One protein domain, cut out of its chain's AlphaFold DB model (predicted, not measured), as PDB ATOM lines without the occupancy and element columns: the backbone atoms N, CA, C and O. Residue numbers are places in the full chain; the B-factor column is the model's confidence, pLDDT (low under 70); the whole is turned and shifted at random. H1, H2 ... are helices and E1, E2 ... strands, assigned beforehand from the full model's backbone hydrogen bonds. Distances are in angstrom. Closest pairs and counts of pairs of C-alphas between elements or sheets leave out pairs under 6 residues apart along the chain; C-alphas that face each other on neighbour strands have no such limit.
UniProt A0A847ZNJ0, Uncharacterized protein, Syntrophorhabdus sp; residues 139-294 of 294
ATOM      1  N   HIS A 139     -34.041 -21.235  21.939       80.44
ATOM      2  CA  HIS A 139     -34.049 -21.604  23.358       80.44
ATOM      3  C   HIS A 139     -33.701 -20.426  24.270       80.44
ATOM      4  O   HIS A 139     -33.009 -20.590  25.274       80.44
ATOM      5  N   THR A 140     -34.159 -19.219  23.935       90.75
ATOM      6  CA  THR A 140     -34.001 -18.090  24.854       90.75
ATOM      7  C   THR A 140     -35.108 -18.100  25.911       90.75
ATOM      8  O   THR A 140     -36.259 -18.436  25.605       90.75
ATOM      9  N   PRO A 141     -34.817 -17.692  27.162       89.69
ATOM     10  CA  PRO A 141     -35.837 -17.634  28.205       89.69
ATOM     11  C   PRO A 141     -37.031 -16.751  27.813       89.69
ATOM     12  O   PRO A 141     -38.185 -17.108  28.053       89.69
ATOM     13  N   TRP A 142     -36.772 -15.610  27.168       90.44
ATOM     14  CA  TRP A 142     -37.812 -14.645  26.812       90.44
ATOM     15  C   TRP A 142     -38.671 -15.075  25.616       90.44
ATOM     16  O   TRP A 142     -39.866 -14.790  25.632       90.44
ATOM     17  N   GLU A 143     -38.138 -15.792  24.619       88.56
ATOM     18  CA  GLU A 143     -38.956 -16.302  23.503       88.56
ATOM     19  C   GLU A 143     -39.992 -17.315  23.993       88.56
ATOM     20  O   GLU A 143     -41.173 -17.182  23.669       88.56
ATOM     21  N   ALA A 144     -39.584 -18.256  24.855       80.94
ATOM     22  CA  ALA A 144     -40.494 -19.227  25.469       80.94
ATOM     23  C   ALA A 144     -41.601 -18.550  26.302       80.94
ATOM     24  O   ALA A 144     -42.730 -19.033  26.374       80.94
ATOM     25  N   ALA A 145     -41.286 -17.404  26.906       84.00
ATOM     26  CA  ALA A 145     -42.208 -16.573  27.673       84.00
ATOM     27  C   ALA A 145     -43.061 -15.620  26.806       84.00
ATOM     28  O   ALA A 145     -44.006 -15.011  27.307       84.00
ATOM     29  N   GLY A 146     -42.750 -15.468  25.513       87.56
ATOM     30  CA  GLY A 146     -43.379 -14.478  24.636       87.56
ATOM     31  C   GLY A 146     -43.053 -13.025  25.006       87.56
ATOM     32  O   GLY A 146     -43.866 -12.137  24.754       87.56
ATOM     33  N   ILE A 147     -41.892 -12.786  25.617       88.75
ATOM     34  CA  ILE A 147     -41.423 -11.471  26.066       88.75
ATOM     35  C   ILE A 147     -40.402 -10.927  25.065       88.75
ATOM     36  O   ILE A 147     -39.512 -11.638  24.607       88.75
ATOM     37  N   ALA A 148     -40.506  -9.634  24.758       91.44
ATOM     38  CA  ALA A 148     -39.509  -8.913  23.974       91.44
ATOM     39  C   ALA A 148     -38.635  -8.067  24.920       91.44
ATOM     40  O   ALA A 148     -39.103  -7.023  25.394       91.44
ATOM     41  N   PRO A 149     -37.400  -8.497  25.232       94.44
ATOM     42  CA  PRO A 149     -36.539  -7.756  26.142       94.44
ATOM     43  C   PRO A 149     -36.035  -6.459  25.495       94.44
ATOM     44  O   PRO A 149     -35.747  -6.413  24.301       94.44
ATOM     45  N   SER A 150     -35.882  -5.399  26.292       93.19
ATOM     46  CA  SER A 150     -35.248  -4.145  25.836       93.19
ATOM     47  C   SER A 150     -33.717  -4.214  25.864       93.19
ATOM     48  O   SER A 150     -33.030  -3.380  25.271       93.19
ATOM     49  N   TRP A 151     -33.181  -5.211  26.565       94.69
ATOM     50  CA  TRP A 151     -31.762  -5.494  26.717       94.69
ATOM     51  C   TRP A 151     -31.582  -6.991  26.967       94.69
ATOM     52  O   TRP A 151     -32.339  -7.552  27.758       94.69
ATOM     53  N   ALA A 152     -30.581  -7.617  26.351       95.50
ATOM     54  CA  ALA A 152     -30.194  -8.999  26.620       95.50
ATOM     55  C   ALA A 152     -28.669  -9.167  26.526       95.50
ATOM     56  O   ALA A 152     -27.996  -8.418  25.811       95.50
ATOM     57  N   GLY A 153     -28.146 -10.147  27.256       95.62
ATOM     58  CA  GLY A 153     -26.739 -10.529  27.281       95.62
ATOM     59  C   GLY A 153     -26.517 -11.804  28.092       95.62
ATOM     60  O   GLY A 153     -27.463 -12.415  28.597       95.62
ATOM     61  N   PHE A 154     -25.258 -12.195  28.229       95.50
ATOM     62  CA  PHE A 154     -24.820 -13.311  29.060       95.50
ATOM     63  C   PHE A 154     -24.075 -12.809  30.297       95.50
ATOM     64  O   PHE A 154     -23.476 -11.731  30.287       95.50
ATOM     65  N   VAL A 155     -24.068 -13.608  31.367       94.19
ATOM     66  CA  VAL A 155     -23.199 -13.354  32.525       94.19
ATOM     67  C   VAL A 155     -21.792 -13.901  32.235       94.19
ATOM     68  O   VAL A 155     -21.630 -15.117  32.111       94.19
ATOM     69  N   PRO A 156     -20.756 -13.046  32.129       90.31
ATOM     70  CA  PRO A 156     -19.411 -13.481  31.757       90.31
ATOM     71  C   PRO A 156     -18.775 -14.374  32.823       90.31
ATOM     72  O   PRO A 156     -18.835 -14.063  34.013       90.31
ATOM     73  N   GLY A 157     -18.106 -15.440  32.381       86.44
ATOM     74  CA  GLY A 157     -17.353 -16.349  33.251       86.44
ATOM     75  C   GLY A 157     -18.209 -17.332  34.051       86.44
ATOM     76  O   GLY A 157     -17.660 -18.083  34.855       86.44
ATOM     77  N   ALA A 158     -19.534 -17.330  33.875       89.00
ATOM     78  CA  ALA A 158     -20.391 -18.320  34.518       89.00
ATOM     79  C   ALA A 158     -20.028 -19.737  34.020       89.00
ATOM     80  O   ALA A 158     -19.762 -19.909  32.831       89.00
ATOM     81  N   PRO A 159     -20.038 -20.768  34.888       83.88
ATOM     82  CA  PRO A 159     -19.677 -22.141  34.506       83.88
ATOM     83  C   PRO A 159     -20.715 -22.829  33.594       83.88
ATOM     84  O   PRO A 159     -20.545 -23.984  33.206       83.88
ATOM     85  N   GLY A 160     -21.803 -22.134  33.265       87.31
ATOM     86  CA  GLY A 160     -22.799 -22.518  32.274       87.31
ATOM     87  C   GLY A 160     -23.488 -21.272  31.719       87.31
ATOM     88  O   GLY A 160     -23.207 -20.151  32.152       87.31
ATOM     89  N   LEU A 161     -24.409 -21.461  30.775       91.44
ATOM     90  CA  LEU A 161     -25.062 -20.346  30.103       91.44
ATOM     91  C   LEU A 161     -26.092 -19.678  31.029       91.44
ATOM     92  O   LEU A 161     -27.128 -20.255  31.364       91.44
ATOM     93  N   VAL A 162     -25.803 -18.444  31.444       93.75
ATOM     94  CA  VAL A 162     -26.724 -17.608  32.224       93.75
ATOM     95  C   VAL A 162     -27.098 -16.393  31.399       93.75
ATOM     96  O   VAL A 162     -26.251 -15.563  31.064       93.75
ATOM     97  N   PHE A 163     -28.384 -16.286  31.098       94.88
ATOM     98  CA  PHE A 163     -28.968 -15.154  30.409       94.88
ATOM     99  C   PHE A 163     -29.256 -14.040  31.404       94.88
ATOM    100  O   PHE A 163     -29.837 -14.269  32.466       94.88
ATOM    101  N   ALA A 164     -28.909 -12.824  31.015       96.00
ATOM    102  CA  ALA A 164     -29.357 -11.610  31.657       96.00
ATOM    103  C   ALA A 164     -30.219 -10.837  30.657       96.00
ATOM    104  O   ALA A 164     -29.839 -10.681  29.497       96.00
ATOM    105  N   PHE A 165     -31.373 -10.333  31.083       96.31
ATOM    106  CA  PHE A 165     -32.230  -9.530  30.214       96.31
ATOM    107  C   PHE A 165     -33.088  -8.542  30.998       96.31
ATOM    108  O   PHE A 165     -33.349  -8.726  32.183       96.31
ATOM    109  N   VAL A 166     -33.530  -7.473  30.338       96.38
ATOM    110  CA  VAL A 166     -34.461  -6.497  30.914       96.38
ATOM    111  C   VAL A 166     -35.849  -6.737  30.336       96.38
ATOM    112  O   VAL A 166     -36.091  -6.501  29.151       96.38
ATOM    113  N   ALA A 167     -36.760  -7.198  31.189       94.62
ATOM    114  CA  ALA A 167     -38.170  -7.385  30.868       94.62
ATOM    115  C   ALA A 167     -38.980  -6.132  31.229       94.62
ATOM    116  O   ALA A 167     -38.620  -5.378  32.142       94.62
ATOM    117  N   LYS A 168     -40.117  -5.918  30.558       92.62
ATOM    118  CA  LYS A 168     -41.067  -4.891  31.003       92.62
ATOM    119  C   LYS A 168     -41.671  -5.328  32.333       92.62
ATOM    120  O   LYS A 168     -41.976  -6.502  32.530       92.62
ATOM    121  N   GLY A 169     -41.929  -4.374  33.226       89.19
ATOM    122  CA  GLY A 169     -42.505  -4.684  34.535       89.19
ATOM    123  C   GLY A 169     -43.843  -5.404  34.458       89.19
ATOM    124  O   GLY A 169     -44.142  -6.242  35.301       89.19
ATOM    125  N   ALA A 170     -44.649  -5.113  33.434       88.62
ATOM    126  CA  ALA A 170     -45.917  -5.799  33.220       88.62
ATOM    127  C   ALA A 170     -45.744  -7.308  33.030       88.62
ATOM    128  O   ALA A 170     -46.508  -8.065  33.631       88.62
ATOM    129  N   ASP A 171     -44.719  -7.706  32.282       89.69
ATOM    130  CA  ASP A 171     -44.489  -9.089  31.877       89.69
ATOM    131  C   ASP A 171     -44.032  -9.957  33.052       89.69
ATOM    132  O   ASP A 171     -44.342 -11.137  33.094       89.69
ATOM    133  N   VAL A 172     -43.355  -9.370  34.041       87.88
ATOM    134  CA  VAL A 172     -42.901 -10.071  35.260       87.88
ATOM    135  C   VAL A 172     -43.770  -9.772  36.485       87.88
ATOM    136  O   VAL A 172     -43.485 -10.214  37.595       87.88
ATOM    137  N   GLY A 173     -44.857  -9.018  36.306       86.38
ATOM    138  CA  GLY A 173     -45.801  -8.695  37.373       86.38
ATOM    139  C   GLY A 173     -45.262  -7.729  38.432       86.38
ATOM    140  O   GLY A 173     -45.613  -7.881  39.604       86.38
ATOM    141  N   ALA A 174     -44.433  -6.764  38.030       87.56
ATOM    142  CA  ALA A 174     -43.989  -5.649  38.859       87.56
ATOM    143  C   ALA A 174     -45.153  -4.712  39.228       87.56
ATOM    144  O   ALA A 174     -46.133  -4.576  38.486       87.56
ATOM    145  N   ALA A 175     -45.017  -4.037  40.369       83.75
ATOM    146  CA  ALA A 175     -46.003  -3.078  40.844       83.75
ATOM    147  C   ALA A 175     -46.134  -1.863  39.905       83.75
ATOM    148  O   ALA A 175     -45.172  -1.426  39.265       83.75
ATOM    149  N   PHE A 176     -47.342  -1.300  39.849       86.69
ATOM    150  CA  PHE A 176     -47.562  -0.011  39.203       86.69
ATOM    151  C   PHE A 176     -46.894   1.113  39.990       86.69
ATOM    152  O   PHE A 176     -46.857   1.105  41.220       86.69
ATOM    153  N   ARG A 177     -46.443   2.128  39.262       86.56
ATOM    154  CA  ARG A 177     -46.025   3.413  39.815       86.56
ATOM    155  C   ARG A 177     -46.490   4.546  38.913       86.56
ATOM    156  O   ARG A 177     -46.835   4.325  37.755       86.56
ATOM    157  N   MET A 178     -46.454   5.756  39.448       88.88
ATOM    158  CA  MET A 178     -46.677   6.976  38.688       88.88
ATOM    159  C   MET A 178     -45.331   7.655  38.442       88.88
ATOM    160  O   MET A 178     -44.658   8.042  39.395       88.88
ATOM    161  N   ASP A 179     -44.961   7.795  37.176       86.69
ATOM    162  CA  ASP A 179     -43.844   8.628  36.747       86.69
ATOM    163  C   ASP A 179     -44.379   9.998  36.324       86.69
ATOM    164  O   ASP A 179     -45.501  10.124  35.833       86.69
ATOM    165  N   VAL A 180     -43.586  11.047  36.523       85.06
ATOM    166  CA  VAL A 180     -43.968  12.414  36.152       85.06
ATOM    167  C   VAL A 180     -43.156  12.824  34.936       85.06
ATOM    168  O   VAL A 180     -41.930  12.863  35.002       85.06
ATOM    169  N   TYR A 181     -43.828  13.140  33.834       84.25
ATOM    170  CA  TYR A 181     -43.194  13.596  32.600       84.25
ATOM    171  C   TYR A 181     -43.429  15.092  32.401       84.25
ATOM    172  O   TYR A 181     -44.494  15.611  32.728       84.25
ATOM    173  N   GLY A 182     -42.425  15.783  31.866       80.94
ATOM    174  CA  GLY A 182     -42.547  17.162  31.408       80.94
ATOM    175  C   GLY A 182     -42.534  17.192  29.887       80.94
ATOM    176  O   GLY A 182     -41.605  16.676  29.271       80.94
ATOM    177  N   PHE A 183     -43.552  17.801  29.289       78.62
ATOM    178  CA  PHE A 183     -43.662  18.008  27.850       78.62
ATOM    179  C   PHE A 183     -43.721  19.507  27.574       78.62
ATOM    180  O   PHE A 183     -44.593  20.197  28.089       78.62
ATOM    181  N   GLY A 184     -42.796  20.032  26.777       67.50
ATOM    182  CA  GLY A 184     -42.777  21.452  26.434       67.50
ATOM    183  C   GLY A 184     -41.386  21.929  26.044       67.50
ATOM    184  O   GLY A 184     -40.387  21.496  26.609       67.50
ATOM    185  N   GLY A 185     -41.338  22.811  25.051       62.44
ATOM    186  CA  GLY A 185     -40.113  23.332  24.452       62.44
ATOM    187  C   GLY A 185     -40.460  24.079  23.170       62.44
ATOM    188  O   GLY A 185     -40.520  23.488  22.098       62.44
ATOM    189  N   GLY A 186     -40.768  25.365  23.299       56.19
ATOM    190  CA  GLY A 186     -41.181  26.247  22.209       56.19
ATOM    191  C   GLY A 186     -41.590  27.617  22.749       56.19
ATOM    192  O   GLY A 186     -41.707  27.782  23.964       56.19
ATOM    193  N   TYR A 187     -41.775  28.600  21.863       46.78
ATOM    194  CA  TYR A 187     -42.294  29.921  22.229       46.78
ATOM    195  C   TYR A 187     -43.773  30.038  21.816       46.78
ATOM    196  O   TYR A 187     -44.072  29.841  20.637       46.78
ATOM    197  N   PRO A 188     -44.693  30.379  22.739       60.97
ATOM    198  CA  PRO A 188     -44.447  30.697  24.149       60.97
ATOM    199  C   PRO A 188     -44.099  29.452  24.992       60.97
ATOM    200  O   PRO A 188     -44.538  28.350  24.654       60.97
ATOM    201  N   PRO A 189     -43.329  29.613  26.091       60.72
ATOM    202  CA  PRO A 189     -42.906  28.509  26.947       60.72
ATOM    203  C   PRO A 189     -44.094  27.984  27.753       60.72
ATOM    204  O   PRO A 189     -44.348  28.402  28.880       60.72
ATOM    205  N   VAL A 190     -44.837  27.059  27.158       65.69
ATOM    206  CA  VAL A 190     -45.882  26.301  27.840       65.69
ATOM    207  C   VAL A 190     -45.342  24.896  28.076       65.69
ATOM    208  O   VAL A 190     -45.086  24.148  27.133       65.69
ATOM    209  N   GLY A 191     -45.119  24.566  29.346       76.69
ATOM    210  CA  GLY A 191     -44.758  23.225  29.791       76.69
ATOM    211  C   GLY A 191     -45.960  22.537  30.425       76.69
ATOM    212  O   GLY A 191     -46.610  23.104  31.300       76.69
ATOM    213  N   ILE A 192     -46.248  21.313  29.998       80.31
ATOM    214  CA  ILE A 192     -47.251  20.431  30.587       80.31
ATOM    215  C   ILE A 192     -46.513  19.406  31.441       80.31
ATOM    216  O   ILE A 192     -45.707  18.626  30.937       80.31
ATOM    217  N   ILE A 193     -46.803  19.398  32.740       84.19
ATOM    218  CA  ILE A 193     -46.411  18.308  33.634       84.19
ATOM    219  C   ILE A 193     -47.551  17.296  33.625       84.19
ATOM    220  O   ILE A 193     -48.687  17.647  33.941       84.19
ATOM    221  N   TRP A 194     -47.257  16.054  33.257       85.56
ATOM    222  CA  TRP A 194     -48.262  15.009  33.110       85.56
ATOM    223  C   TRP A 194     -47.876  13.745  33.892       85.56
ATOM    224  O   TRP A 194     -46.790  13.197  33.668       85.56
ATOM    225  N   PRO A 195     -48.737  13.259  34.807       89.31
ATOM    226  CA  PRO A 195     -48.524  11.982  35.473       89.31
ATOM    227  C   PRO A 195     -48.806  10.821  34.513       89.31
ATOM    228  O   PRO A 195     -49.818  10.803  33.815       89.31
ATOM    229  N   TRP A 196     -47.933   9.819  34.502       88.50
ATOM    230  CA  TRP A 196     -48.074   8.626  33.677       88.50
ATOM    231  C   TRP A 196     -47.901   7.364  34.515       88.50
ATOM    232  O   TRP A 196     -46.881   7.172  35.178       88.50
ATOM    233  N   PHE A 197     -48.896   6.479  34.488       89.06
ATOM    234  CA  PHE A 197     -48.816   5.206  35.195       89.06
ATOM    235  C   PHE A 197     -48.028   4.191  34.372       89.06
ATOM    236  O   PHE A 197     -48.356   3.916  33.219       89.06
ATOM    237  N   THR A 198     -46.995   3.611  34.973       87.88
ATOM    238  CA  THR A 198     -46.141   2.609  34.334       87.88
ATOM    239  C   THR A 198     -45.860   1.441  35.270       87.88
ATOM    240  O   THR A 198     -46.075   1.516  36.481       87.88
ATOM    241  N   ARG A 199     -45.342   0.352  34.706       89.00
ATOM    242  CA  ARG A 199     -44.694  -0.728  35.453       89.00
ATOM    243  C   ARG A 199     -43.229  -0.738  35.047       89.00
ATOM    244  O   ARG A 199     -42.922  -1.028  33.891       89.00
ATOM    245  N   GLY A 200     -42.357  -0.389  35.989       88.00
ATOM    246  CA  GLY A 200     -40.926  -0.240  35.723       88.00
ATOM    247  C   GLY A 200     -40.296  -1.525  35.182       88.00
ATOM    248  O   GLY A 200     -40.702  -2.628  35.537       88.00
ATOM    249  N   SER A 201     -39.296  -1.386  34.326       93.56
ATOM    250  CA  SER A 201     -38.526  -2.491  33.763       93.56
ATOM    251  C   SER A 201     -37.761  -3.240  34.854       93.56
ATOM    252  O   SER A 201     -37.367  -2.665  35.874       93.56
ATOM    253  N   ARG A 202     -37.556  -4.542  34.673       94.38
ATOM    254  CA  ARG A 202     -36.871  -5.388  35.653       94.38
ATOM    255  C   ARG A 202     -35.738  -6.139  34.985       94.38
ATOM    256  O   ARG A 202     -35.933  -6.735  33.927       94.38
ATOM    257  N   LEU A 203     -34.576  -6.111  35.627       96.12
ATOM    258  CA  LEU A 203     -33.468  -6.986  35.293       96.12
ATOM    259  C   LEU A 203     -33.822  -8.400  35.753       96.12
ATOM    260  O   LEU A 203     -34.316  -8.596  36.865       96.12
ATOM    261  N   VAL A 204     -33.579  -9.366  34.881       94.88
ATOM    262  CA  VAL A 204     -33.855 -10.778  35.091       94.88
ATOM    263  C   VAL A 204     -32.599 -11.579  34.787       94.88
ATOM    264  O   VAL A 204     -31.932 -11.324  33.783       94.88
ATOM    265  N   LEU A 205     -32.298 -12.554  35.642       94.56
ATOM    266  CA  LEU A 205     -31.346 -13.622  35.362       94.56
ATOM    267  C   LEU A 205     -32.078 -14.953  35.225       94.56
ATOM    268  O   LEU A 205     -32.923 -15.292  36.057       94.56
ATOM    269  N   ALA A 206     -31.718 -15.717  34.199       92.25
ATOM    270  CA  ALA A 206     -32.226 -17.061  33.966       92.25
ATOM    271  C   ALA A 206     -31.078 -17.969  33.517       92.25
ATOM    272  O   ALA A 206     -30.352 -17.644  32.578       92.25
ATOM    273  N   ALA A 207     -30.905 -19.100  34.192       90.25
ATOM    274  CA  ALA A 207     -29.913 -20.098  33.811       90.25
ATOM    275  C   ALA A 207     -30.506 -21.056  32.771       90.25
ATOM    276  O   ALA A 207     -31.643 -21.497  32.915       90.25
ATOM    277  N   GLU A 208     -29.728 -21.433  31.756       87.94
ATOM    278  CA  GLU A 208     -30.136 -22.449  30.772       87.94
ATOM    279  C   GLU A 208     -30.476 -23.786  31.446       87.94
ATOM    280  O   GLU A 208     -31.420 -24.464  31.051       87.94
ATOM    281  N   SER A 209     -29.760 -24.135  32.520       84.12
ATOM    282  CA  SER A 209     -30.001 -25.350  33.302       84.12
ATOM    283  C   SER A 209     -31.323 -25.347  34.077       84.12
ATOM    284  O   SER A 209     -31.727 -26.394  34.572       84.12
ATOM    285  N   ASN A 210     -31.976 -24.190  34.223       82.56
ATOM    286  CA  ASN A 210     -33.277 -24.066  34.872       82.56
ATOM    287  C   ASN A 210     -34.131 -22.982  34.186       82.56
ATOM    288  O   ASN A 210     -34.288 -21.872  34.705       82.56
ATOM    289  N   PRO A 211     -34.707 -23.300  33.017       79.56
ATOM    290  CA  PRO A 211     -35.421 -22.330  32.189       79.56
ATOM    291  C   PRO A 211     -36.766 -21.877  32.784       79.56
ATOM    292  O   PRO A 211     -37.397 -20.957  32.252       79.56
ATOM    293  N   ASP A 212     -37.221 -22.523  33.860       81.19
ATOM    294  CA  ASP A 212     -38.529 -22.296  34.481       81.19
ATOM    295  C   ASP A 212     -38.441 -21.383  35.711       81.19
ATOM    296  O   ASP A 212     -39.465 -20.974  36.257       81.19
ATOM    297  N   THR A 213     -37.223 -21.034  36.139       84.38
ATOM    298  CA  THR A 213     -36.980 -20.221  37.333       84.38
ATOM    299  C   THR A 213     -36.212 -18.961  36.988       84.38
ATOM    300  O   THR A 213     -35.100 -19.010  36.463       84.38
ATOM    301  N   TRP A 214     -36.803 -17.811  37.293       89.94
ATOM    302  CA  TRP A 214     -36.238 -16.506  36.981       89.94
ATOM    303  C   TRP A 214     -35.932 -15.734  38.253       89.94
ATOM    304  O   TRP A 214     -36.758 -15.632  39.159       89.94
ATOM    305  N   ASN A 215     -34.751 -15.130  38.290       91.00
ATOM    306  CA  ASN A 215     -34.339 -14.237  39.359       91.00
ATOM    307  C   ASN A 215     -34.578 -12.805  38.897       91.00
ATOM    308  O   ASN A 215     -33.888 -12.310  38.009       91.00
ATOM    309  N   VAL A 216     -35.597 -12.165  39.463       91.69
ATOM    310  CA  VAL A 216     -36.064 -10.840  39.061       91.69
ATOM    311  C   VAL A 216     -35.653  -9.827  40.116       91.69
ATOM    312  O   VAL A 216     -36.009  -9.942  41.287       91.69
ATOM    313  N   PHE A 217     -34.913  -8.814  39.688       91.12
ATOM    314  CA  PHE A 217     -34.337  -7.817  40.574       91.12
ATOM    315  C   PHE A 217     -35.371  -6.747  40.916       91.12
ATOM    316  O   PHE A 217     -35.978  -6.152  40.023       91.12
ATOM    317  N   ASP A 218     -35.564  -6.522  42.214       86.75
ATOM    318  CA  ASP A 218     -36.448  -5.518  42.805       86.75
ATOM    319  C   ASP A 218     -37.878  -5.557  42.271       86.75
ATOM    320  O   ASP A 218     -38.491  -4.532  41.949       86.75
ATOM    321  N   LEU A 219     -38.438  -6.763  42.201       84.50
ATOM    322  CA  LEU A 219     -39.784  -6.992  41.693       84.50
ATOM    323  C   LEU A 219     -40.827  -6.146  42.439       84.50
ATOM    324  O   LEU A 219     -41.665  -5.500  41.804       84.50
ATOM    325  N   GLN A 220     -40.731  -6.115  43.771       80.12
ATOM    326  CA  GLN A 220     -41.629  -5.362  44.656       80.12
ATOM    327  C   GLN A 220     -41.283  -3.869  44.745       80.12
ATOM    328  O   GLN A 220     -42.075  -3.065  45.238       80.12
ATOM    329  N   GLY A 221     -40.097  -3.477  44.278       79.75
ATOM    330  CA  GLY A 221     -39.656  -2.091  44.295       79.75
ATOM    331  C   GLY A 221     -40.426  -1.230  43.297       79.75
ATOM    332  O   GLY A 221     -40.982  -1.713  42.313       79.75
ATOM    333  N   ARG A 222     -40.411   0.089  43.507       81.06
ATOM    334  CA  ARG A 222     -40.950   1.064  42.542       81.06
ATOM    335  C   ARG A 222     -39.954   1.459  41.449       81.06
ATOM    336  O   ARG A 222     -40.307   2.221  40.567       81.06
ATOM    337  N   PHE A 223     -38.706   1.017  41.509       87.94
ATOM    338  CA  PHE A 223     -37.641   1.488  40.615       87.94
ATOM    339  C   PHE A 223     -37.449   0.531  39.443       87.94
ATOM    340  O   PHE A 223     -37.690  -0.660  39.598       87.94
ATOM    341  N   ASP A 224     -37.049   1.025  38.275       91.19
ATOM    342  CA  ASP A 224     -36.525   0.171  37.209       91.19
ATOM    343  C   ASP A 224     -35.219  -0.449  37.682       91.19
ATOM    344  O   ASP A 224     -34.466   0.217  38.383       91.19
ATOM    345  N   SER A 225     -34.944  -1.686  37.281       93.44
ATOM    346  CA  SER A 225     -33.645  -2.321  37.512       93.44
ATOM    347  C   SER A 225     -32.939  -2.502  36.179       93.44
ATOM    348  O   SER A 225     -33.430  -3.241  35.325       93.44
ATOM    349  N   LEU A 226     -31.821  -1.799  35.983       93.31
ATOM    350  CA  LEU A 226     -31.086  -1.761  34.717       93.31
ATOM    351  C   LEU A 226     -29.642  -2.233  34.904       93.31
ATOM    352  O   LEU A 226     -28.966  -1.751  35.813       93.31
ATOM    353  N   PRO A 227     -29.138  -3.135  34.052       94.56
ATOM    354  CA  PRO A 227     -27.814  -3.706  34.228       94.56
ATOM    355  C   PRO A 227     -26.699  -2.714  33.914       94.56
ATOM    356  O   PRO A 227     -26.805  -1.911  32.985       94.56
ATOM    357  N   ILE A 228     -25.599  -2.830  34.656       93.94
ATOM    358  CA  ILE A 228     -24.350  -2.101  34.407       93.94
ATOM    359  C   ILE A 228     -23.251  -3.093  34.055       93.94
ATOM    360  O   ILE A 228     -22.605  -2.960  33.018       93.94
ATOM    361  N   ALA A 229     -23.042  -4.082  34.924       93.12
ATOM    362  CA  ALA A 229     -21.989  -5.069  34.768       93.12
ATOM    363  C   ALA A 229     -22.369  -6.391  35.432       93.12
ATOM    364  O   ALA A 229     -23.089  -6.428  36.433       93.12
ATOM    365  N   PHE A 230     -21.823  -7.463  34.873       94.69
ATOM    366  CA  PHE A 230     -21.948  -8.813  35.392       94.69
ATOM    367  C   PHE A 230     -20.583  -9.481  35.389       94.69
ATOM    368  O   PHE A 230     -19.772  -9.244  34.490       94.69
ATOM    369  N   SER A 231     -20.364 -10.366  36.347       93.06
ATOM    370  CA  SER A 231     -19.278 -11.338  36.311       93.06
ATOM    371  C   SER A 231     -19.661 -12.566  37.122       93.06
ATOM    372  O   SER A 231     -20.536 -12.500  37.981       93.06
ATOM    373  N   SER A 232     -19.000 -13.683  36.863       92.06
ATOM    374  CA  SER A 232     -18.992 -14.832  37.758       92.06
ATOM    375  C   SER A 232     -17.590 -15.037  38.308       92.06
ATOM    376  O   SER A 232     -16.605 -14.866  37.588       92.06
ATOM    377  N   ASP A 233     -17.501 -15.426  39.575       88.88
ATOM    378  CA  ASP A 233     -16.267 -15.964  40.136       88.88
ATOM    379  C   ASP A 233     -16.102 -17.460  39.804       88.88
ATOM    380  O   ASP A 233     -17.007 -18.116  39.276       88.88
ATOM    381  N   SER A 234     -14.930 -18.007  40.133       83.06
ATOM    382  CA  SER A 234     -14.579 -19.418  39.919       83.06
ATOM    383  C   SER A 234     -15.416 -20.405  40.741       83.06
ATOM    384  O   SER A 234     -15.381 -21.601  40.474       83.06
ATOM    385  N   HIS A 235     -16.145 -19.927  41.750       83.94
ATOM    386  CA  HIS A 235     -17.041 -20.732  42.579       83.94
ATOM    387  C   HIS A 235     -18.492 -20.677  42.069       83.94
ATOM    388  O   HIS A 235     -19.394 -21.187  42.734       83.94
ATOM    389  N   GLY A 236     -18.731 -20.042  40.915       83.25
ATOM    390  CA  GLY A 236     -20.060 -19.885  40.332       83.25
ATOM    391  C   GLY A 236     -20.918 -18.829  41.027       83.25
ATOM    392  O   GLY A 236     -22.134 -18.831  40.842       83.25
ATOM    393  N   ASN A 237     -20.331 -17.933  41.829       90.69
ATOM    394  CA  ASN A 237     -21.072 -16.784  42.337       90.69
ATOM    395  C   ASN A 237     -21.142 -15.710  41.261       90.69
ATOM    396  O   ASN A 237     -20.124 -15.223  40.778       90.69
ATOM    397  N   LEU A 238     -22.360 -15.310  40.944       92.44
ATOM    398  CA  LEU A 238     -22.671 -14.225  40.044       92.44
ATOM    399  C   LEU A 238     -22.673 -12.913  40.821       92.44
ATOM    400  O   LEU A 238     -23.329 -12.774  41.854       92.44
ATOM    401  N   HIS A 239     -21.956 -11.942  40.286       94.06
ATOM    402  CA  HIS A 239     -21.853 -10.582  40.772       94.06
ATOM    403  C   HIS A 239     -22.594  -9.682  39.796       94.06
ATOM    404  O   HIS A 239     -22.256  -9.622  38.612       94.06
ATOM    405  N   VAL A 240     -23.620  -8.994  40.285       94.94
ATOM    406  CA  VAL A 240     -24.495  -8.161  39.460       94.94
ATOM    407  C   VAL A 240     -24.440  -6.741  39.981       94.94
ATOM    408  O   VAL A 240     -24.827  -6.473  41.117       94.94
ATOM    409  N   LEU A 241     -23.979  -5.831  39.130       95.62
ATOM    410  CA  LEU A 241     -24.012  -4.400  39.368       95.62
ATOM    411  C   LEU A 241     -25.106  -3.790  38.494       95.62
ATOM    412  O   LEU A 241     -25.122  -3.988  37.274       95.62
ATOM    413  N   TYR A 242     -26.026  -3.055  39.107       94.56
ATOM    414  CA  TYR A 242     -27.196  -2.532  38.414       94.56
ATOM    415  C   TYR A 242     -27.673  -1.215  39.028       94.56
ATOM    416  O   TYR A 242     -27.358  -0.882  40.169       94.56
ATOM    417  N   TYR A 243     -28.428  -0.446  38.251       92.75
ATOM    418  CA  TYR A 243     -29.055   0.785  38.703       92.75
ATOM    419  C   TYR A 243     -30.515   0.563  39.056       92.75
ATOM    420  O   TYR A 243     -31.250  -0.086  38.310       92.75
ATOM    421  N   LYS A 244     -30.935   1.214  40.138       92.00
ATOM    422  CA  LYS A 244     -32.321   1.569  40.406       92.00
ATOM    423  C   LYS A 244     -32.588   2.975  39.894       92.00
ATOM    424  O   LYS A 244     -31.893   3.907  40.288       92.00
ATOM    425  N   THR A 245     -33.592   3.135  39.039       89.62
ATOM    426  CA  THR A 245     -33.990   4.455  38.521       89.62
ATOM    427  C   THR A 245     -35.511   4.612  38.434       89.62
ATOM    428  O   THR A 245     -36.261   3.654  38.639       89.62
ATOM    429  N   LEU A 246     -35.980   5.837  38.214       85.81
ATOM    430  CA  LEU A 246     -37.379   6.171  37.935       85.81
ATOM    431  C   LEU A 246     -37.538   6.612  36.479       85.81
ATOM    432  O   LEU A 246     -36.568   6.904  35.793       85.81
ATOM    433  N   GLY A 247     -38.775   6.680  35.995       83.06
ATOM    434  CA  GLY A 247     -39.054   7.235  34.677       83.06
ATOM    435  C   GLY A 247     -39.260   8.748  34.712       83.06
ATOM    436  O   GLY A 247     -39.271   9.395  35.764       83.06
ATOM    437  N   GLY A 248     -39.465   9.316  33.524       83.44
ATOM    438  CA  GLY A 248     -39.806  10.725  33.347       83.44
ATOM    439  C   GLY A 248     -38.730  11.678  33.863       83.44
ATOM    440  O   GLY A 248     -37.535  11.458  33.678       83.44
ATOM    441  N   LEU A 249     -39.157  12.752  34.525       81.19
ATOM    442  CA  LEU A 249     -38.279  13.802  35.053       81.19
ATOM    443  C   LEU A 249     -37.324  13.301  36.149       81.19
ATOM    444  O   LEU A 249     -36.332  13.962  36.447       81.19
ATOM    445  N   ALA A 250     -37.599  12.134  36.736       80.56
ATOM    446  CA  ALA A 250     -36.788  11.533  37.789       80.56
ATOM    447  C   ALA A 250     -35.754  10.514  37.270       80.56
ATOM    448  O   ALA A 250     -35.066   9.905  38.083       80.56
ATOM    449  N   GLN A 251     -35.587  10.353  35.950       81.69
ATOM    450  CA  GLN A 251     -34.649   9.378  35.356       81.69
ATOM    451  C   GLN A 251     -33.178   9.560  35.751       81.69
ATOM    452  O   GLN A 251     -32.382   8.626  35.668       81.69
ATOM    453  N   HIS A 252     -32.817  10.764  36.192       76.94
ATOM    454  CA  HIS A 252     -31.474  11.098  36.664       76.94
ATOM    455  C   HIS A 252     -31.237  10.688  38.125       76.94
ATOM    456  O   HIS A 252     -30.098  10.721  38.587       76.94
ATOM    457  N   ILE A 253     -32.291  10.310  38.856       79.00
ATOM    458  CA  ILE A 253     -32.174   9.758  40.203       79.00
ATOM    459  C   ILE A 253     -31.786   8.296  40.051       79.00
ATOM    460  O   ILE A 253     -32.612   7.444  39.726       79.00
ATOM    461  N   VAL A 254     -30.507   8.037  40.278       85.50
ATOM    462  CA  VAL A 254     -29.900   6.732  40.073       85.50
ATOM    463  C   VAL A 254     -29.304   6.254  41.388       85.50
ATOM    464  O   VAL A 254     -28.553   6.976  42.038       85.50
ATOM    465  N   ASP A 255     -29.643   5.029  41.762       88.38
ATOM    466  CA  ASP A 255     -29.129   4.363  42.951       88.38
ATOM    467  C   ASP A 255     -28.394   3.085  42.528       88.38
ATOM    468  O   ASP A 255     -28.975   2.188  41.910       88.38
ATOM    469  N   LEU A 256     -27.085   3.053  42.778       90.62
ATOM    470  CA  LEU A 256     -26.207   1.953  42.394       90.62
ATOM    471  C   LEU A 256     -26.372   0.805  43.386       90.62
ATOM    472  O   LEU A 256     -26.180   0.988  44.585       90.62
ATOM    473  N   ARG A 257     -26.679  -0.385  42.877       91.38
ATOM    474  CA  ARG A 257     -26.900  -1.582  43.684       91.38
ATOM    475  C   ARG A 257     -26.019  -2.726  43.244       91.38
ATOM    476  O   ARG A 257     -25.671  -2.862  42.068       91.38
ATOM    477  N   TYR A 258     -25.707  -3.565  44.218       92.19
ATOM    478  CA  TYR A 258     -24.952  -4.784  44.026       92.19
ATOM    479  C   TYR A 258     -25.738  -5.973  44.576       92.19
ATOM    480  O   TYR A 258     -26.321  -5.907  45.657       92.19
ATOM    481  N   ALA A 259     -25.735  -7.075  43.835       90.19
ATOM    482  CA  ALA A 259     -26.205  -8.357  44.330       90.19
ATOM    483  C   ALA A 259     -25.174  -9.443  44.040       90.19
ATOM    484  O   ALA A 259     -24.503  -9.432  43.004       90.19
ATOM    485  N   ARG A 260     -25.099 -10.409  44.955       91.00
ATOM    486  CA  ARG A 260     -24.357 -11.653  44.781       91.00
ATOM    487  C   ARG A 260     -25.339 -12.811  44.851       91.00
ATOM    488  O   ARG A 260     -26.099 -12.895  45.809       91.00
ATOM    489  N   LEU A 261     -25.306 -13.683  43.856       88.00
ATOM    490  CA  LEU A 261     -26.165 -14.864  43.752       88.00
ATOM    491  C   LEU A 261     -25.277 -16.066  43.461       88.00
ATOM    492  O   LEU A 261     -24.353 -15.928  42.665       88.00
ATOM    493  N   ASN A 262     -25.515 -17.237  44.045       82.88
ATOM    494  CA  ASN A 262     -24.852 -18.435  43.539       82.88
ATOM    495  C   ASN A 262     -25.597 -18.957  42.302       82.88
ATOM    496  O   ASN A 262     -26.823 -18.897  42.247       82.88
ATOM    497  N   LEU A 263     -24.888 -19.505  41.314       73.19
ATOM    498  CA  LEU A 263     -25.525 -20.201  40.196       73.19
ATOM    499  C   LEU A 263     -26.411 -21.361  40.677       73.19
ATOM    500  O   LEU A 263     -27.466 -21.590  40.095       73.19
ATOM    501  N   SER A 264     -26.027 -22.054  41.755       66.38
ATOM    502  CA  SER A 264     -26.888 -23.054  42.396       66.38
ATOM    503  C   SER A 264     -28.158 -22.433  42.973       66.38
ATOM    504  O   SER A 264     -29.200 -23.068  42.959       66.38
ATOM    505  N   ASP A 265     -28.105 -21.179  43.428       64.31
ATOM    506  CA  ASP A 265     -29.295 -20.455  43.888       64.31
ATOM    507  C   ASP A 265     -30.197 -20.034  42.707       64.31
ATOM    508  O   ASP A 265     -31.370 -19.724  42.908       64.31
ATOM    509  N   LEU A 266     -29.695 -20.075  41.460       67.44
ATOM    510  CA  LEU A 266     -30.528 -19.924  40.263       67.44
ATOM    511  C   LEU A 266     -31.374 -21.189  39.963       67.44
ATOM    512  O   LEU A 266     -32.079 -21.206  38.949       67.44
ATOM    513  N   ALA A 267     -31.371 -22.224  40.828       53.53
ATOM    514  CA  ALA A 267     -32.274 -23.375  40.727       53.53
ATOM    515  C   ALA A 267     -32.490 -24.231  42.003       53.53
ATOM    516  O   ALA A 267     -31.555 -24.786  42.561       53.53
ATOM    517  N   ALA A 268     -33.771 -24.452  42.330       45.84
ATOM    518  CA  ALA A 268     -34.379 -25.575  43.068       45.84
ATOM    519  C   ALA A 268     -33.940 -25.919  44.507       45.84
ATOM    520  O   ALA A 268     -34.216 -27.029  44.959       45.84
ATOM    521  N   ASP A 269     -33.411 -24.982  45.289       39.59
ATOM    522  CA  ASP A 269     -33.781 -25.016  46.708       39.59
ATOM    523  C   ASP A 269     -35.175 -24.399  46.844       39.59
ATOM    524  O   ASP A 269     -35.470 -23.368  46.226       39.59
ATOM    525  N   ALA A 270     -36.045 -25.040  47.642       45.41
ATOM    526  CA  ALA A 270     -37.313 -24.449  48.071       45.41
ATOM    527  C   ALA A 270     -37.055 -22.983  48.440       45.41
ATOM    528  O   ALA A 270     -36.018 -22.726  49.061       45.41
ATOM    529  N   PRO A 271     -37.925 -22.035  48.044       44.97
ATOM    530  CA  PRO A 271     -37.649 -20.615  48.180       44.97
ATOM    531  C   PRO A 271     -37.058 -20.320  49.559       44.97
ATOM    532  O   PRO A 271     -37.769 -20.370  50.561       44.97
ATOM    533  N   ARG A 272     -35.747 -20.035  49.636       43.91
ATOM    534  CA  ARG A 272     -35.116 -19.665  50.919       43.91
ATOM    535  C   ARG A 272     -35.771 -18.408  51.500       43.91
ATOM    536  O   ARG A 272     -35.655 -18.136  52.690       43.91
ATOM    537  N   HIS A 273     -36.504 -17.681  50.655       44.44
ATOM    538  CA  HIS A 273     -37.345 -16.557  51.007       44.44
ATOM    539  C   HIS A 273     -38.817 -16.841  50.659       44.44
ATOM    540  O   HIS A 273     -39.100 -17.258  49.535       44.44
ATOM    541  N   PRO A 274     -39.770 -16.543  51.559       46.72
ATOM    542  CA  PRO A 274     -41.212 -16.769  51.375       46.72
ATOM    543  C   PRO A 274     -41.870 -15.909  50.270       46.72
ATOM    544  O   PRO A 274     -43.091 -15.867  50.168       46.72
ATOM    545  N   GLU A 275     -41.085 -15.213  49.445       56.19
ATOM    546  CA  GLU A 275     -41.544 -14.241  48.444       56.19
ATOM    547  C   GLU A 275     -41.581 -14.787  47.005       56.19
ATOM    548  O   GLU A 275     -41.776 -14.012  46.065       56.19
ATOM    549  N   ALA A 276     -41.371 -16.093  46.795       59.81
ATOM    550  CA  ALA A 276     -41.454 -16.678  45.457       59.81
ATOM    551  C   ALA A 276     -42.866 -16.514  44.871       59.81
ATOM    552  O   ALA A 276     -43.869 -16.832  45.513       59.81
ATOM    553  N   LYS A 277     -42.935 -16.002  43.644       66.50
ATOM    554  CA  LYS A 277     -44.184 -15.726  42.930       66.50
ATOM    555  C   LYS A 277     -44.269 -16.609  41.696       66.50
ATOM    556  O   LYS A 277     -43.349 -16.622  40.890       66.50
ATOM    557  N   GLU A 278     -45.396 -17.279  41.495       75.88
ATOM    558  CA  GLU A 278     -45.665 -17.968  40.233       75.88
ATOM    559  C   GLU A 278     -46.244 -16.993  39.202       75.88
ATOM    560  O   GLU A 278     -47.183 -16.237  39.479       75.88
ATOM    561  N   LEU A 279     -45.698 -17.025  37.992       73.88
ATOM    562  CA  LEU A 279     -46.209 -16.296  36.842       73.88
ATOM    563  C   LEU A 279     -46.706 -17.294  35.796       73.88
ATOM    564  O   LEU A 279     -45.938 -18.096  35.270       73.88
ATOM    565  N   LYS A 280     -47.998 -17.219  35.468       72.44
ATOM    566  CA  LYS A 280     -48.588 -18.001  34.379       72.44
ATOM    567  C   LYS A 280     -48.426 -17.243  33.066       72.44
ATOM    568  O   LYS A 280     -49.054 -16.204  32.872       72.44
ATOM    569  N   LEU A 281     -47.595 -17.769  32.175       69.00
ATOM    570  CA  LEU A 281     -47.376 -17.250  30.830       69.00
ATOM    571  C   LEU A 281     -47.910 -18.245  29.809       69.00
ATOM    572  O   LEU A 281     -47.256 -19.239  29.503       69.00
ATOM    573  N   LYS A 282     -49.099 -17.960  29.264       70.38
ATOM    574  CA  LYS A 282     -49.813 -18.848  28.331       70.38
ATOM    575  C   LYS A 282     -49.961 -20.265  28.917       70.38
ATOM    576  O   LYS A 282     -50.816 -20.464  29.773       70.38
ATOM    577  N   GLU A 283     -49.119 -21.205  28.489       66.06
ATOM    578  CA  GLU A 283     -49.111 -22.621  28.889       66.06
ATOM    579  C   GLU A 283     -48.010 -22.963  29.912       66.06
ATOM    580  O   GLU A 283     -47.946 -24.089  30.398       66.06
ATOM    581  N   LYS A 284     -47.146 -22.002  30.260       70.00
ATOM    582  CA  LYS A 284     -45.989 -22.202  31.137       70.00
ATOM    583  C   LYS A 284     -46.197 -21.536  32.495       70.00
ATOM    584  O   LYS A 284     -46.699 -20.414  32.581       70.00
ATOM    585  N   VAL A 285     -45.771 -22.209  33.560       78.62
ATOM    586  CA  VAL A 285     -45.659 -21.621  34.899       78.62
ATOM    587  C   VAL A 285     -44.186 -21.325  35.151       78.62
ATOM    588  O   VAL A 285     -43.355 -22.221  35.050       78.62
ATOM    589  N   LEU A 286     -43.864 -20.064  35.433       82.25
ATOM    590  CA  LEU A 286     -42.523 -19.635  35.819       82.25
ATOM    591  C   LEU A 286     -42.485 -19.333  37.313       82.25
ATOM    592  O   LEU A 286     -43.336 -18.593  37.813       82.25
ATOM    593  N   SER A 287     -41.471 -19.847  38.005       82.75
ATOM    594  CA  SER A 287     -41.155 -19.428  39.370       82.75
ATOM    595  C   SER A 287     -40.313 -18.157  39.327       82.75
ATOM    596  O   SER A 287     -39.249 -18.126  38.708       82.75
ATOM    597  N   ILE A 288     -40.778 -17.097  39.980       82.94
ATOM    598  CA  ILE A 288     -40.067 -15.827  40.099       82.94
ATOM    599  C   ILE A 288     -39.522 -15.679  41.513       82.94
ATOM    600  O   ILE A 288     -40.276 -15.639  42.484       82.94
ATOM    601  N   HIS A 289     -38.210 -15.496  41.602       84.12
ATOM    602  CA  HIS A 289     -37.499 -15.186  42.833       84.12
ATOM    603  C   HIS A 289     -37.137 -13.704  42.842       84.12
ATOM    604  O   HIS A 289     -36.454 -13.213  41.942       84.12
ATOM    605  N   ASN A 290     -37.623 -12.983  43.849       84.12
ATOM    606  CA  ASN A 290     -37.294 -11.577  44.036       84.12
ATOM    607  C   ASN A 290     -35.868 -11.446  44.589       84.12
ATOM    608  O   ASN A 290     -35.566 -11.971  45.658       84.12
ATOM    609  N   VAL A 291     -35.008 -10.714  43.883       82.75
ATOM    610  CA  VAL A 291     -33.655 -10.380  44.338       82.75
ATOM    611  C   VAL A 291     -33.628  -8.915  44.744       82.75
ATOM    612  O   VAL A 291     -33.908  -8.037  43.931       82.75
ATOM    613  N   SER A 292     -33.270  -8.641  45.995       77.69
ATOM    614  CA  SER A 292     -33.070  -7.277  46.489       77.69
ATOM    615  C   SER A 292     -31.577  -7.047  46.694       77.69
ATOM    616  O   SER A 292     -30.973  -7.677  47.560       77.69
ATOM    617  N   GLY A 293     -30.965  -6.188  45.878       65.81
ATOM    618  CA  GLY A 293     -29.560  -5.815  46.045       65.81
ATOM    619  C   GLY A 293     -29.330  -4.971  47.302       65.81
ATOM    620  O   GLY A 293     -30.200  -4.182  47.690       65.81
ATOM    621  N   SER A 294     -28.154  -5.136  47.913       58.00
ATOM    622  CA  SER A 294     -27.656  -4.311  49.025       58.00
ATOM    623  C   SER A 294     -27.158  -2.964  48.525       58.00
ATOM    624  O   SER A 294     -26.472  -2.952  47.476       58.00
TER     625      SER A 294
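AT A GLANCE: This is residues 139 to 294 of the 294 residues of an uncharacterized protein of Syntrophorhabdus sp (UniProt A0A847ZNJ0). Two strongly twisted sheets lie partly face to face as a sandwich: a sheet of six strands, E1, E2, E5, E6, E11 and E10, and one of three, E7, E8 and E9. The hairpin of E3 and E4 makes a long arm away from this body, and residues 185 to 190 at its tip stick out; the short helix H1 sits beside the strands of the larger sheet. The printed part has 156 residues, with named elements in the order H1, then E1 to E11, and is mostly strand. The larger sheet has the order E1, E2, E5, E6, E11, E10 and is mixed; the other two sheets are antiparallel. The whole is compact, with a radius of gyration of the C-alphas of 17.1 A, yet elongated, spanning 60 by 35 by 29 A.

IN THESE COORDINATES: H1 is residues 141 to 145, with C-alpha 141 at (-35.837, -17.634, 28.205). E1 is residues 151 to 154 and E2 residues 162 to 167. E3, residues 176 to 183, is 21.7 A long, and E4, residues 192 to 199, is 21.9 A, beginning at C-alpha 192, (-47.251, 20.431, 30.587). E5 is residues 202 to 207 and E6 residues 213 to 217. E7, residues 224 to 232, bends by 63 degrees at residue 228 and is 23.1 A long. E8, residues 237 to 245, is 25.2 A and E9, residues 254 to 262, is 25.9 A. E10 is residues 277 to 281; E11, residues 284 to 291, is 21.6 A and ends at C-alpha 291, (-33.655, -10.380, 44.338).

HOW THE PARTS SIT: In the larger sheet, E1 and E2 form a hairpin, with N 153 and O 164 at 2.9 A. E2 and E5 are antiparallel, with N 163 and O 206 at 2.8 A. E5 and E6 form a hairpin, with N 205 and O 215 at 2.9 A. E6 and E11 are parallel, with N 214 and O 287 at 2.8 A, and the hairpin of E10 and E11 has N 279 and O 286 at 2.8 A. H1 is on this sheet at a height of 6.6 A, over none of its strands; its O i to N i+4 pair is within hydrogen-bond range. E7, E8 and E9 form a meander, each strand the antiparallel neighbour of the one before, with N 226 and O 243 at 2.9 A and N 240 and O 259 at 2.9 A. Between the two sheets, the closest C-alphas of E5 and E7 are those of Arg 202 and Ser 225, 4.8 A apart. The hairpin of E3 and E4 has N 179 and O 196 at 2.8 A; E4 runs on into E5 at 23 degrees, and E4 and E7 are only just apart, closest 8.4 A.

THE WHOLE: The C-alphas of Pro 188 and His 235, the two farthest apart, are 61.1 A apart. The printed part has no cut. The link from E9 to E10, 14 residues, is long. Mean pLDDT of the printed part is 82.6; residues 184 to 190, 264 to 277, 281, 283 and 293 to 294 are under 70.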